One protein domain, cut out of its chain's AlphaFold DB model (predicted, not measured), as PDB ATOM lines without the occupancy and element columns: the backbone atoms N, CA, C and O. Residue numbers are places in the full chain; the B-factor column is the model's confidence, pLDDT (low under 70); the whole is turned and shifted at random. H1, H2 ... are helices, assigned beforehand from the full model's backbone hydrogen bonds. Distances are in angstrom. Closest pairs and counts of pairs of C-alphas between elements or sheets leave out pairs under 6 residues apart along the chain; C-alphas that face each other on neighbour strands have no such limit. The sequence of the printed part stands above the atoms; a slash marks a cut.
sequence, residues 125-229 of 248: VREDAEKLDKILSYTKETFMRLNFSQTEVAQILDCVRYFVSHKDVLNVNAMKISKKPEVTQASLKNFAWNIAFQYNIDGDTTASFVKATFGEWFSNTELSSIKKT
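What this domain is: This is residues 125 to 229 of the 248 residues of an uncharacterized protein of Muribaculaceae bacterium (UniProt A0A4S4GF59). Long helix H1 folds back into H2 as a hairpin, and H3 joins them in a loosely formed bundle of three, their centres making a triangle; H4 packs on H3, and short H6 on H4. The printed part has 105 residues with six named helices, H1 to H6 in chain order, and no named strand: all helix. It is compact, with a radius of gyration of the C-alphas of 12.9 A and spans of 40 by 29 by 23 A.

How they stand to each other: Start at H1, residues 125 to 145, which touches H2, residues 150 to 166; their closest C-alphas, Phe 143 and Val 153, are 6.3 A apart. H3, residues 185 to 199, is close to H1 but not clearly touching, at 7.0 A between C-alphas 135 and 195. H4, residues 203 to 213, touches H3 at a steep tilt of 54 degrees, closest at C-alphas 192 and 206, 6.5 A. H6, residues 223 to 228, touches H4, closest at C-alphas 207 and 227, 5.1 A. H5, residues 215 to 218, is close to H4 but not clearly touching. Every O i to N i+4 pair is within hydrogen-bond range in H1, H2, H4 and H6, and 10 of 11 in H3; H5 is too short for one.

Where its parts are: Find C-alpha 125 at (-34.803, 34.886, 35.170); H1 runs 30.1 A from there, H2 24.1 A and H3 21.7 A. H6 ends at C-alpha 228, (-13.967, 19.647, 14.218).

The domain as a whole: The printed part has no cut. The H2 to H3 link, residues 167 to 184, is long; residues 173 to 174 have pLDDT under 70.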
ATOM      1  N   VAL A 125     -35.612  35.572  34.146       89.19
ATOM      2  CA  VAL A 125     -34.803  34.886  35.170       89.19
ATOM      3  C   VAL A 125     -35.363  33.498  35.483       89.19
ATOM      4  O   VAL A 125     -34.595  32.565  35.722       89.19
ATOM      5  N   ARG A 126     -36.690  33.347  35.496       90.81
ATOM      6  CA  ARG A 126     -37.351  32.060  35.727       90.81
ATOM      7  C   ARG A 126     -37.119  31.098  34.568       90.81
ATOM      8  O   ARG A 126     -36.716  29.968  34.817       90.81
ATOM      9  N   GLU A 127     -37.310  31.555  33.336       90.19
ATOM     10  CA  GLU A 127     -37.061  30.766  32.127       90.19
ATOM     11  C   GLU A 127     -35.596  30.316  32.046       90.19
ATOM     12  O   GLU A 127     -35.319  29.139  31.806       90.19
ATOM     13  N   ASP A 128     -34.648  31.213  32.333       91.25
ATOM     14  CA  ASP A 128     -33.223  30.875  32.390       91.25
ATOM     15  C   ASP A 128     -32.911  29.878  33.517       91.25
ATOM     16  O   ASP A 128     -32.103  28.961  33.331       91.25
ATOM     17  N   ALA A 129     -33.561  30.005  34.680       93.38
ATOM     18  CA  ALA A 129     -33.391  29.072  35.791       93.38
ATOM     19  C   ALA A 129     -33.944  27.674  35.471       93.38
ATOM     20  O   ALA A 129     -33.276  26.679  35.753       93.38
ATOM     21  N   GLU A 130     -35.121  27.586  34.851       94.50
ATOM     22  CA  GLU A 130     -35.725  26.326  34.399       94.50
ATOM     23  C   GLU A 130     -34.864  25.657  33.323       94.50
ATOM     24  O   GLU A 130     -34.591  24.454  33.378       94.50
ATOM     25  N   LYS A 131     -34.357  26.448  32.373       95.00
ATOM     26  CA  LYS A 131     -33.425  25.983  31.346       95.00
ATOM     27  C   LYS A 131     -32.134  25.434  31.952       95.00
ATOM     28  O   LYS A 131     -31.651  24.378  31.533       95.00
ATOM     29  N   LEU A 132     -31.565  26.136  32.933       96.44
ATOM     30  CA  LEU A 132     -30.388  25.673  33.661       96.44
ATOM     31  C   LEU A 132     -30.684  24.372  34.411       96.44
ATOM     32  O   LEU A 132     -29.882  23.442  34.339       96.44
ATOM     33  N   ASP A 133     -31.833  24.267  35.076       96.62
ATOM     34  CA  ASP A 133     -32.223  23.071  35.823       96.62
ATOM     35  C   ASP A 133     -32.349  21.829  34.926       96.62
ATOM     36  O   ASP A 133     -31.750  20.792  35.234       96.62
ATOM     37  N   LYS A 134     -33.004  21.945  33.759       96.81
ATOM     38  CA  LYS A 134     -33.078  20.852  32.765       96.81
ATOM     39  C   LYS A 134     -31.684  20.379  32.332       96.81
ATOM     40  O   LYS A 134     -31.422  19.180  32.239       96.81
ATOM     41  N   ILE A 135     -30.753  21.308  32.125       97.81
ATOM     42  CA  ILE A 135     -29.380  21.012  31.676       97.81
ATOM     43  C   ILE A 135     -28.551  20.340  32.769       97.81
ATOM     44  O   ILE A 135     -27.774  19.417  32.494       97.81
ATOM     45  N   LEU A 136     -28.715  20.771  34.017       97.88
ATOM     46  CA  LEU A 136     -28.061  20.142  35.161       97.88
ATOM     47  C   LEU A 136     -28.638  18.754  35.443       97.88
ATOM     48  O   LEU A 136     -27.872  17.843  35.759       97.88
ATOM     49  N   SER A 137     -29.945  18.568  35.264       97.81
ATOM     50  CA  SER A 137     -30.597  17.259  35.355       97.81
ATOM     51  C   SER A 137     -30.077  16.307  34.277       97.81
ATOM     52  O   SER A 137     -29.546  15.249  34.618       97.81
ATOM     53  N   TYR A 138     -30.065  16.734  33.009       97.81
ATOM     54  CA  TYR A 138     -29.456  15.992  31.897       97.81
ATOM     55  C   TYR A 138     -28.000  15.596  32.184       97.81
ATOM     56  O   TYR A 138     -27.601  14.444  31.991       97.81
ATOM     57  N   THR A 139     -27.199  16.540  32.684       98.06
ATOM     58  CA  THR A 139     -25.792  16.302  33.038       98.06
ATOM     59  C   THR A 139     -25.675  15.244  34.129       98.06
ATOM     60  O   THR A 139     -24.931  14.274  33.982       98.06
ATOM     61  N   LYS A 140     -26.428  15.404  35.220       98.12
ATOM     62  CA  LYS A 140     -26.416  14.474  36.347       98.12
ATOM     63  C   LYS A 140     -26.796  13.067  35.894       98.12
ATOM     64  O   LYS A 140     -26.052  12.132  36.165       98.12
ATOM     65  N   GLU A 141     -27.910  12.914  35.187       97.44
ATOM     66  CA  GLU A 141     -28.386  11.615  34.703       97.44
ATOM     67  C   GLU A 141     -27.385  10.951  33.756       97.44
ATOM     68  O   GLU A 141     -27.081   9.766  33.908       97.44
ATOM     69  N   THR A 142     -26.804  11.731  32.840       97.19
ATOM     70  CA  THR A 142     -25.788  11.254  31.898       97.19
ATOM     71  C   THR A 142     -24.589  10.653  32.627       97.19
ATOM     72  O   THR A 142     -24.222   9.508  32.367       97.19
ATOM     73  N   PHE A 143     -23.981  11.383  33.566       97.19
ATOM     74  CA  PHE A 143     -22.766  10.909  34.238       97.19
ATOM     75  C   PHE A 143     -23.036   9.866  35.326       97.19
ATOM     76  O   PHE A 143     -22.192   8.996  35.545       97.19
ATOM     77  N   MET A 144     -24.225   9.867  35.933       95.62
ATOM     78  CA  MET A 144     -24.665   8.770  36.802       95.62
ATOM     79  C   MET A 144     -24.793   7.457  36.022       95.62
ATOM     80  O   MET A 144     -24.303   6.428  36.480       95.62
ATOM     81  N   ARG A 145     -25.370   7.488  34.810       95.81
ATOM     82  CA  ARG A 145     -25.465   6.313  33.921       95.81
ATOM     83  C   ARG A 145     -24.094   5.794  33.476       95.81
ATOM     84  O   ARG A 145     -23.941   4.603  33.228       95.81
ATOM     85  N   LEU A 146     -23.101   6.677  33.387       95.44
ATOM     86  CA  LEU A 146     -21.708   6.340  33.074       95.44
ATOM     87  C   LEU A 146     -20.878   5.965  34.320       95.44
ATOM     88  O   LEU A 146     -19.650   5.969  34.261       95.44
ATOM     89  N   ASN A 147     -21.527   5.658  35.450       94.75
ATOM     90  CA  ASN A 147     -20.898   5.201  36.693       94.75
ATOM     91  C   ASN A 147     -19.856   6.171  37.286       94.75
ATOM     92  O   ASN A 147     -18.886   5.730  37.914       94.75
ATOM     93  N   PHE A 148     -20.006   7.487  37.103       95.50
ATOM     94  CA  PHE A 148     -19.182   8.480  37.808       95.50
ATOM     95  C   PHE A 148     -19.556   8.573  39.286       95.50
ATOM     96  O   PHE A 148     -20.705   8.367  39.672       95.50
ATOM     97  N   SER A 149     -18.566   8.872  40.129       95.31
ATOM     98  CA  SER A 149     -18.814   9.082  41.555       95.31
ATOM     99  C   SER A 149     -19.588  10.381  41.790       95.31
ATOM    100  O   SER A 149     -19.499  11.322  41.004       95.31
ATOM    101  N   GLN A 150     -20.283  10.480  42.926       94.50
ATOM    102  CA  GLN A 150     -21.009  11.700  43.302       94.50
ATOM    103  C   GLN A 150     -20.111  12.946  43.305       94.50
ATOM    104  O   GLN A 150     -20.558  14.028  42.931       94.50
ATOM    105  N   THR A 151     -18.843  12.793  43.696       94.62
ATOM    106  CA  THR A 151     -17.857  13.880  43.704       94.62
ATOM    107  C   THR A 151     -17.503  14.331  42.291       94.62
ATOM    108  O   THR A 151     -17.480  15.530  42.025       94.62
ATOM    109  N   GLU A 152     -17.265  13.395  41.371       95.25
ATOM    110  CA  GLU A 152     -16.973  13.718  39.968       95.25
ATOM    111  C   GLU A 152     -18.190  14.345  39.283       95.25
ATOM    112  O   GLU A 152     -18.058  15.361  38.607       95.25
ATOM    113  N   VAL A 153     -19.390  13.802  39.518       96.94
ATOM    114  CA  VAL A 153     -20.644  14.371  39.002       96.94
ATOM    115  C   VAL A 153     -20.838  15.800  39.516       96.94
ATOM    116  O   VAL A 153     -21.190  16.679  38.736       96.94
ATOM    117  N   ALA A 154     -20.564  16.068  40.797       95.31
ATOM    118  CA  ALA A 154     -20.641  17.418  41.353       95.31
ATOM    119  C   ALA A 154     -19.657  18.388  40.676       95.31
ATOM    120  O   ALA A 154     -20.055  19.489  40.300       95.31
ATOM    121  N   GLN A 155     -18.409  17.966  40.446       95.31
ATOM    122  CA  GLN A 155     -17.417  18.776  39.726       95.31
ATOM    123  C   GLN A 155     -17.856  19.078  38.289       95.31
ATOM    124  O   GLN A 155     -17.748  20.219  37.836       95.31
ATOM    125  N   ILE A 156     -18.397  18.082  37.579       96.62
ATOM    126  CA  ILE A 156     -18.910  18.264  36.216       96.62
ATOM    127  C   ILE A 156     -20.106  19.224  36.213       96.62
ATOM    128  O   ILE A 156     -20.174  20.101  35.355       96.62
ATOM    129  N   LEU A 157     -21.020  19.117  37.183       97.06
ATOM    130  CA  LEU A 157     -22.145  20.047  37.323       97.06
ATOM    131  C   LEU A 157     -21.669  21.488  37.523       97.06
ATOM    132  O   LEU A 157     -22.227  22.393  36.910       97.06
ATOM    133  N   ASP A 158     -20.635  21.715  38.331       95.44
ATOM    134  CA  ASP A 158     -20.079  23.057  38.530       95.44
ATOM    135  C   ASP A 158     -19.409  23.598  37.259       95.44
ATOM    136  O   ASP A 158     -19.606  24.766  36.914       95.44
ATOM    137  N   CYS A 159     -18.716  22.741  36.501       95.94
ATOM    138  CA  CYS A 159     -18.187  23.104  35.185       95.94
ATOM    139  C   CYS A 159     -19.303  23.495  34.217       95.94
ATOM    140  O   CYS A 159     -19.194  24.519  33.550       95.94
ATOM    141  N   VAL A 160     -20.380  22.707  34.150       97.75
ATOM    142  CA  VAL A 160     -21.528  22.976  33.273       97.75
ATOM    143  C   VAL A 160     -22.231  24.267  33.675       97.75
ATOM    144  O   VAL A 160     -22.504  25.089  32.805       97.75
ATOM    145  N   ARG A 161     -22.474  24.490  34.976       97.25
ATOM    146  CA  ARG A 161     -23.053  25.748  35.478       97.25
ATOM    147  C   ARG A 161     -22.232  26.945  35.029       97.25
ATOM    148  O   ARG A 161     -22.799  27.905  34.512       97.25
ATOM    149  N   TYR A 162     -20.915  26.892  35.223       96.69
ATOM    150  CA  TYR A 162     -20.035  27.980  34.819       96.69
ATOM    151  C   TYR A 162     -20.056  28.173  33.299       96.69
ATOM    152  O   TYR A 162     -20.249  29.298  32.842       96.69
ATOM    153  N   PHE A 163     -19.960  27.072  32.547       97.12
ATOM    154  CA  PHE A 163     -19.959  27.045  31.087       97.12
ATOM    155  C   PHE A 163     -21.169  27.735  30.475       97.12
ATOM    156  O   PHE A 163     -21.013  28.612  29.629       97.12
ATOM    157  N   VAL A 164     -22.374  27.404  30.934       96.56
ATOM    158  CA  VAL A 164     -23.593  27.986  30.360       96.56
ATOM    159  C   VAL A 164     -23.879  29.398  30.867       96.56
ATOM    160  O   VAL A 164     -24.429  30.202  30.119       96.56
ATOM    161  N   SER A 165     -23.472  29.725  32.100       94.31
ATOM    162  CA  SER A 165     -23.730  31.047  32.697       94.31
ATOM    163  C   SER A 165     -22.774  32.125  32.183       94.31
ATOM    164  O   SER A 165     -23.172  33.277  32.046       94.31
ATOM    165  N   HIS A 166     -21.519  31.764  31.898       94.12
ATOM    166  CA  HIS A 166     -20.476  32.717  31.497       94.12
ATOM    167  C   HIS A 166     -20.074  32.586  30.029       94.12
ATOM    168  O   HIS A 166     -19.358  33.447  29.528       94.12
ATOM    169  N   LYS A 167     -20.527  31.526  29.337       94.44
ATOM    170  CA  LYS A 167     -20.052  31.157  27.993       94.44
ATOM    171  C   LYS A 167     -18.524  31.082  27.943       94.44
ATOM    172  O   LYS A 167     -17.897  31.540  26.996       94.44
ATOM    173  N   ASP A 168     -17.949  30.520  29.000       93.94
ATOM    174  CA  ASP A 168     -16.512  30.419  29.227       93.94
ATOM    175  C   ASP A 168     -16.203  29.168  30.062       93.94
ATOM    176  O   ASP A 168     -17.099  28.497  30.569       93.94
ATOM    177  N   VAL A 169     -14.937  28.812  30.205       91.81
ATOM    178  CA  VAL A 169     -14.513  27.540  30.780       91.81
ATOM    179  C   VAL A 169     -14.005  27.725  32.199       91.81
ATOM    180  O   VAL A 169     -13.111  28.523  32.469       91.81
ATOM    181  N   LEU A 170     -14.530  26.914  33.118       88.50
ATOM    182  CA  LEU A 170     -14.034  26.868  34.486       88.50
ATOM    183  C   LEU A 170     -12.669  26.165  34.515       88.50
ATOM    184  O   LEU A 170     -12.586  24.938  34.545       88.50
ATOM    185  N   ASN A 171     -11.587  26.942  34.496       75.44
ATOM    186  CA  ASN A 171     -10.233  26.405  34.586       75.44
ATOM    187  C   ASN A 171      -9.819  26.229  36.054       75.44
ATOM    188  O   ASN A 171      -9.325  27.156  36.696       75.44
ATOM    189  N   VAL A 172     -10.042  25.031  36.597       70.19
ATOM    190  CA  VAL A 172      -9.654  24.686  37.969       70.19
ATOM    191  C   VAL A 172      -8.672  23.520  37.942       70.19
ATOM    192  O   VAL A 172      -9.052  22.370  37.730       70.19
ATOM    193  N   ASN A 173      -7.407  23.810  38.254       65.06
ATOM    194  CA  ASN A 173      -6.314  22.828  38.335       65.06
ATOM    195  C   ASN A 173      -6.553  21.698  39.363       65.06
ATOM    196  O   ASN A 173      -5.805  20.726  39.397       65.06
ATOM    197  N   ALA A 174      -7.563  21.828  40.230       62.62
ATOM    198  CA  ALA A 174      -7.898  20.871  41.284       62.62
ATOM    199  C   ALA A 174      -9.004  19.861  40.907       62.62
ATOM    200  O   ALA A 174      -9.374  19.039  41.750       62.62
ATOM    201  N   MET A 175      -9.553  19.913  39.686       75.94
ATOM    202  CA  MET A 175     -10.534  18.916  39.240       75.94
ATOM    203  C   MET A 175      -9.895  17.528  39.166       75.94
ATOM    204  O   MET A 175      -8.782  17.370  38.671       75.94
ATOM    205  N   LYS A 176     -10.604  16.517  39.672       78.94
ATOM    206  CA  LYS A 176     -10.139  15.124  39.713       78.94
ATOM    207  C   LYS A 176     -11.192  14.227  39.075       78.94
ATOM    208  O   LYS A 176     -11.797  13.398  39.750       78.94
ATOM    209  N   ILE A 177     -11.435  14.442  37.785       89.56
ATOM    210  CA  ILE A 177     -12.341  13.610  36.990       89.56
ATOM    211  C   ILE A 177     -11.485  12.539  36.322       89.56
ATOM    212  O   ILE A 177     -10.735  12.836  35.391       89.56
ATOM    213  N   SER A 178     -11.572  11.312  36.833       90.00
ATOM    214  CA  SER A 178     -10.680  10.231  36.416       90.00
ATOM    215  C   SER A 178     -11.191   9.557  35.150       90.00
ATOM    216  O   SER A 178     -12.392   9.316  34.990       90.00
ATOM    217  N   LYS A 179     -10.275   9.186  34.260       92.19
ATOM    218  CA  LYS A 179     -10.572   8.480  33.021       92.19
ATOM    219  C   LYS A 179     -11.216   7.130  33.302       92.19
ATOM    220  O   LYS A 179     -10.630   6.260  33.941       92.19
ATOM    221  N   LYS A 180     -12.393   6.930  32.721       92.12
ATOM    222  CA  LYS A 180     -13.123   5.662  32.704       92.12
ATOM    223  C   LYS A 180     -12.966   4.976  31.343       92.12
ATOM    224  O   LYS A 180     -13.280   5.612  30.331       92.12
ATOM    225  N   PRO A 181     -12.473   3.725  31.279       86.88
ATOM    226  CA  PRO A 181     -12.249   3.006  30.019       86.88
ATOM    227  C   PRO A 181     -13.486   2.891  29.115       86.88
ATOM    228  O   PRO A 181     -13.365   2.930  27.894       86.88
ATOM    229  N   GLU A 182     -14.669   2.774  29.710       88.75
ATOM    230  CA  GLU A 182     -15.963   2.633  29.040       88.75
ATOM    231  C   GLU A 182     -16.491   3.943  28.428       88.75
ATOM    232  O   GLU A 182     -17.397   3.928  27.593       88.75
ATOM    233  N   VAL A 183     -15.915   5.088  28.807       94.44
ATOM    234  CA  VAL A 183     -16.320   6.407  28.316       94.44
ATOM    235  C   VAL A 183     -15.398   6.832  27.182       94.44
ATOM    236  O   VAL A 183     -14.188   6.987  27.354       94.44
ATOM    237  N   THR A 184     -15.972   7.071  26.007       94.81
ATOM    238  CA  THR A 184     -15.211   7.473  24.822       94.81
ATOM    239  C   THR A 184     -15.106   8.994  24.702       94.81
ATOM    240  O   THR A 184     -15.985   9.742  25.129       94.81
ATOM    241  N   GLN A 185     -14.056   9.467  24.022       95.12
ATOM    242  CA  GLN A 185     -13.946  10.877  23.629       95.12
ATOM    243  C   GLN A 185     -15.149  11.343  22.792       95.12
ATOM    244  O   GLN A 185     -15.528  12.510  22.853       95.12
ATOM    245  N   ALA A 186     -15.737  10.456  21.981       95.19
ATOM    246  CA  ALA A 186     -16.903  10.782  21.165       95.19
ATOM    247  C   ALA A 186     -18.128  11.094  22.036       95.19
ATOM    248  O   ALA A 186     -18.737  12.140  21.837       95.19
ATOM    249  N   SER A 187     -18.408  10.271  23.055       95.75
ATOM    250  CA  SER A 187     -19.484  10.531  24.020       95.75
ATOM    251  C   SER A 187     -19.299  11.867  24.747       95.75
ATOM    252  O   SER A 187     -20.242  12.641  24.863       95.75
ATOM    253  N   LEU A 188     -18.080  12.185  25.198       97.31
ATOM    254  CA  LEU A 188     -17.801  13.435  25.921       97.31
ATOM    255  C   LEU A 188     -17.931  14.683  25.035       97.31
ATOM    256  O   LEU A 188     -18.403  15.726  25.483       97.31
ATOM    257  N   LYS A 189     -17.547  14.571  23.760       97.38
ATOM    258  CA  LYS A 189     -17.743  15.634  22.767       97.38
ATOM    259  C   LYS A 189     -19.221  15.846  22.438       97.38
ATOM    260  O   LYS A 189     -19.668  16.988  22.453       97.38
ATOM    261  N   ASN A 190     -19.970  14.762  22.227       97.06
ATOM    262  CA  ASN A 190     -21.414  14.818  21.994       97.06
ATOM    263  C   ASN A 190     -22.148  15.437  23.189       97.06
ATOM    264  O   ASN A 190     -22.980  16.316  23.003       97.06
ATOM    265  N   PHE A 191     -21.782  15.043  24.412       97.94
ATOM    266  CA  PHE A 191     -22.287  15.652  25.641       97.94
ATOM    267  C   PHE A 191     -22.112  17.182  25.638       97.94
ATOM    268  O   PHE A 191     -23.077  17.920  25.834       97.94
ATOM    269  N   ALA A 192     -20.894  17.664  25.367       97.69
ATOM    270  CA  ALA A 192     -20.615  19.097  25.326       97.69
ATOM    271  C   ALA A 192     -21.369  19.813  24.196       97.69
ATOM    272  O   ALA A 192     -21.893  20.905  24.408       97.69
ATOM    273  N   TRP A 193     -21.467  19.188  23.017       97.81
ATOM    274  CA  TRP A 193     -22.247  19.708  21.894       97.81
ATOM    275  C   TRP A 193     -23.717  19.899  22.263       97.81
ATOM    276  O   TRP A 193     -24.273  20.965  22.006       97.81
ATOM    277  N   ASN A 194     -24.331  18.897  22.896       97.38
ATOM    278  CA  ASN A 194     -25.748  18.933  23.242       97.38
ATOM    279  C   ASN A 194     -26.079  20.132  24.134       97.38
ATOM    280  O   ASN A 194     -27.068  20.816  23.887       97.38
ATOM    281  N   ILE A 195     -25.223  20.435  25.116       97.69
ATOM    282  CA  ILE A 195     -25.377  21.603  25.995       97.69
ATOM    283  C   ILE A 195     -25.108  22.906  25.238       97.69
ATOM    284  O   ILE A 195     -25.921  23.830  25.300       97.69
ATOM    285  N   ALA A 196     -23.986  22.988  24.516       97.19
ATOM    286  CA  ALA A 196     -23.589  24.190  23.786       97.19
ATOM    287  C   ALA A 196     -24.653  24.627  22.768       97.19
ATOM    288  O   ALA A 196     -24.933  25.821  22.643       97.19
ATOM    289  N   PHE A 197     -25.301  23.661  22.111       96.19
ATOM    290  CA  PHE A 197     -26.389  23.901  21.169       96.19
ATOM    291  C   PHE A 197     -27.583  24.613  21.826       96.19
ATOM    292  O   PHE A 197     -28.125  25.550  21.245       96.19
ATOM    293  N   GLN A 198     -27.948  24.252  23.063       94.94
ATOM    294  CA  GLN A 198     -29.075  24.882  23.769       94.94
ATOM    295  C   GLN A 198     -28.819  26.355  24.131       94.94
ATOM    296  O   GLN A 198     -29.763  27.136  24.272       94.94
ATOM    297  N   TYR A 199     -27.556  26.746  24.311       95.00
ATOM    298  CA  TYR A 199     -27.157  28.101  24.722       95.00
ATOM    299  C   TYR A 199     -26.521  28.928  23.600       95.00
ATOM    300  O   TYR A 199     -26.118  30.070  23.843       95.00
ATOM    301  N   ASN A 200     -26.451  28.376  22.384       95.44
ATOM    302  CA  ASN A 200     -25.761  28.981  21.246       95.44
ATOM    303  C   ASN A 200     -24.314  29.387  21.604       95.44
ATOM    304  O   ASN A 200     -23.892  30.520  21.366       95.44
ATOM    305  N   ILE A 201     -23.591  28.475  22.262       96.62
ATOM    306  CA  ILE A 201     -22.174  28.649  22.609       96.62
ATOM    307  C   ILE A 201     -21.328  28.203  21.416       96.62
ATOM    308  O   ILE A 201     -21.618  27.192  20.774       96.62
ATOM    309  N   ASP A 202     -20.282  28.963  21.102       96.69
ATOM    310  CA  ASP A 202     -19.441  28.702  19.944       96.69
ATOM    311  C   ASP A 202     -18.567  27.442  20.115       96.69
ATOM    312  O   ASP A 202     -18.320  26.927  21.212       96.69
ATOM    313  N   GLY A 203     -18.078  26.926  18.986       96.31
ATOM    314  CA  GLY A 203     -17.294  25.695  18.960       96.31
ATOM    315  C   GLY A 203     -15.900  25.806  19.591       96.31
ATOM    316  O   GLY A 203     -15.380  24.782  20.029       96.31
ATOM    317  N   ASP A 204     -15.288  26.996  19.641       96.44
ATOM    318  CA  ASP A 204     -13.969  27.184  20.266       96.44
ATOM    319  C   ASP A 204     -14.086  27.101  21.791       96.44
ATOM    320  O   ASP A 204     -13.356  26.336  22.436       96.44
ATOM    321  N   THR A 205     -15.073  27.795  22.356       97.06
ATOM    322  CA  THR A 205     -15.408  27.722  23.783       97.06
ATOM    323  C   THR A 205     -15.830  26.304  24.166       97.06
ATOM    324  O   THR A 205     -15.348  25.750  25.155       97.06
ATOM    325  N   THR A 206     -16.651  25.649  23.341       97.88
ATOM    326  CA  THR A 206     -17.094  24.266  23.592       97.88
ATOM    327  C   THR A 206     -15.932  23.266  23.562       97.88
ATOM    328  O   THR A 206     -15.848  22.379  24.413       97.88
ATOM    329  N   ALA A 207     -14.995  23.396  22.617       97.31
ATOM    330  CA  ALA A 207     -13.806  22.541  22.574       97.31
ATOM    331  C   ALA A 207     -12.893  22.763  23.791       97.31
ATOM    332  O   ALA A 207     -12.339  21.801  24.333       97.31
ATOM    333  N   SER A 208     -12.774  24.013  24.238       95.88
ATOM    334  CA  SER A 208     -12.024  24.378  25.441       95.88
ATOM    335  C   SER A 208     -12.663  23.786  26.698       95.88
ATOM    336  O   SER A 208     -11.951  23.214  27.523       95.88
ATOM    337  N   PHE A 209     -13.996  23.816  26.798       96.69
ATOM    338  CA  PHE A 209     -14.752  23.165  27.870       96.69
ATOM    339  C   PHE A 209     -14.461  21.662  27.925       96.69
ATOM    340  O   PHE A 209     -14.066  21.148  28.970       96.69
ATOM    341  N   VAL A 210     -14.553  20.966  26.786       96.44
ATOM    342  CA  VAL A 210     -14.240  19.530  26.705       96.44
ATOM    343  C   VAL A 210     -12.824  19.244  27.204       96.44
ATOM    344  O   VAL A 210     -12.624  18.319  27.993       96.44
ATOM    345  N   LYS A 211     -11.838  20.031  26.757       94.44
ATOM    346  CA  LYS A 211     -10.433  19.804  27.109       94.44
ATOM    347  C   LYS A 211     -10.138  20.111  28.578       94.44
ATOM    348  O   LYS A 211      -9.363  19.379  29.185       94.44
ATOM    349  N   ALA A 212     -10.746  21.149  29.147       93.44
ATOM    350  CA  ALA A 212     -10.543  21.516  30.546       93.44
ATOM    351  C   ALA A 212     -11.254  20.555  31.509       93.44
ATOM    352  O   ALA A 212     -10.652  20.111  32.482       93.44
ATOM    353  N   THR A 213     -12.511  20.199  31.230       94.62
ATOM    354  CA  THR A 213     -13.314  19.343  32.117       94.62
ATOM    355  C   THR A 213     -12.927  17.868  32.006       94.62
ATOM    356  O   THR A 213     -12.898  17.169  33.014       94.62
ATOM    357  N   PHE A 214     -12.570  17.379  30.814       94.81
ATOM    358  CA  PHE A 214     -12.238  15.965  30.581       94.81
ATOM    359  C   PHE A 214     -10.773  15.753  30.182       94.81
ATOM    360  O   PHE A 214     -10.461  14.906  29.340       94.81
ATOM    361  N   GLY A 215      -9.858  16.517  30.786       92.19
ATOM    362  CA  GLY A 215      -8.442  16.563  30.408       92.19
ATOM    363  C   GLY A 215      -7.757  15.196  30.300       92.19
ATOM    364  O   GLY A 215      -6.970  14.987  29.377       92.19
ATOM    365  N   GLU A 216      -8.110  14.223  31.147       93.25
ATOM    366  CA  GLU A 216      -7.518  12.877  31.080       93.25
ATOM    367  C   GLU A 216      -7.838  12.114  29.782       93.25
ATOM    368  O   GLU A 216      -7.046  11.281  29.331       93.25
ATOM    369  N   TRP A 217      -8.973  12.398  29.134       95.00
ATOM    370  CA  TRP A 217      -9.301  11.815  27.833       95.00
ATOM    371  C   TRP A 217      -8.625  12.557  26.684       95.00
ATOM    372  O   TRP A 217      -8.358  11.929  25.664       95.00
ATOM    373  N   PHE A 218      -8.347  13.854  26.828       94.06
ATOM    374  CA  PHE A 218      -7.930  14.744  25.735       94.06
ATOM    375  C   PHE A 218      -6.504  15.300  25.879       94.06
ATOM    376  O   PHE A 218      -6.131  16.210  25.136       94.06
ATOM    377  N   SER A 219      -5.686  14.742  26.777       89.94
ATOM    378  CA  SER A 219      -4.309  15.189  27.049       89.94
ATOM    379  C   SER A 219      -3.447  15.300  25.786       89.94
ATOM    380  O   SER A 219      -2.744  16.288  25.606       89.94
ATOM    381  N   ASN A 220      -3.591  14.343  24.866       92.69
ATOM    382  CA  ASN A 220      -2.867  14.290  23.590       92.69
ATOM    383  C   ASN A 220      -3.716  14.741  22.387       92.69
ATOM    384  O   ASN A 220      -3.438  14.362  21.252       92.69
ATOM    385  N   THR A 221      -4.817  15.464  22.613       94.19
ATOM    386  CA  THR A 221      -5.715  15.913  21.540       94.19
ATOM    387  C   THR A 221      -5.676  17.430  21.397       94.19
ATOM    388  O   THR A 221      -5.936  18.177  22.343       94.19
ATOM    389  N   GLU A 222      -5.386  17.900  20.186       95.19
ATOM    390  CA  GLU A 222      -5.415  19.324  19.848       95.19
ATOM    391  C   GLU A 222      -6.834  19.902  19.912       95.19
ATOM    392  O   GLU A 222      -7.798  19.258  19.488       95.19
ATOM    393  N   LEU A 223      -6.967  21.146  20.388       94.56
ATOM    394  CA  LEU A 223      -8.269  21.829  20.495       94.56
ATOM    395  C   LEU A 223      -8.987  21.912  19.143       94.56
ATOM    396  O   LEU A 223     -10.191  21.672  19.056       94.56
ATOM    397  N   SER A 224      -8.240  22.173  18.069       94.19
ATOM    398  CA  SER A 224      -8.774  22.233  16.705       94.19
ATOM    399  C   SER A 224      -9.365  20.893  16.242       94.19
ATOM    400  O   SER A 224     -10.371  20.871  15.530       94.19
ATOM    401  N   SER A 225      -8.790  19.770  16.682       95.06
ATOM    402  CA  SER A 225      -9.298  18.421  16.410       95.06
ATOM    403  C   SER A 225     -10.566  18.115  17.207       95.06
ATOM    404  O   SER A 225     -11.506  17.528  16.662       95.06
ATOM    405  N   ILE A 226     -10.629  18.555  18.471       96.25
ATOM    406  CA  ILE A 226     -11.840  18.459  19.301       96.25
ATOM    407  C   ILE A 226     -12.975  19.235  18.630       96.25
ATOM    408  O   ILE A 226     -14.006  18.637  18.327       96.25
ATOM    409  N   LYS A 227     -12.748  20.515  18.296       95.81
ATOM    410  CA  LYS A 227     -13.725  21.406  17.645       95.81
ATOM    411  C   LYS A 227     -14.345  20.787  16.393       95.81
ATOM    412  O   LYS A 227     -15.564  20.744  16.264       95.81
ATOM    413  N   LYS A 228     -13.514  20.263  15.484       93.94
ATOM    414  CA  LYS A 228     -13.967  19.647  14.218       93.94
ATOM    415  C   LYS A 228     -14.886  18.443  14.416       93.94
ATOM    416  O   LYS A 228     -15.617  18.081  13.502       93.94
ATOM    417  N   THR A 229     -14.811  17.795  15.574       92.62
ATOM    418  CA  THR A 229     -15.467  16.512  15.836       92.62
ATOM    419  C   THR A 229     -16.356  16.548  17.081       92.62
ATOM    420  O   THR A 229     -16.609  15.490  17.665       92.62
TER     421      THR A 229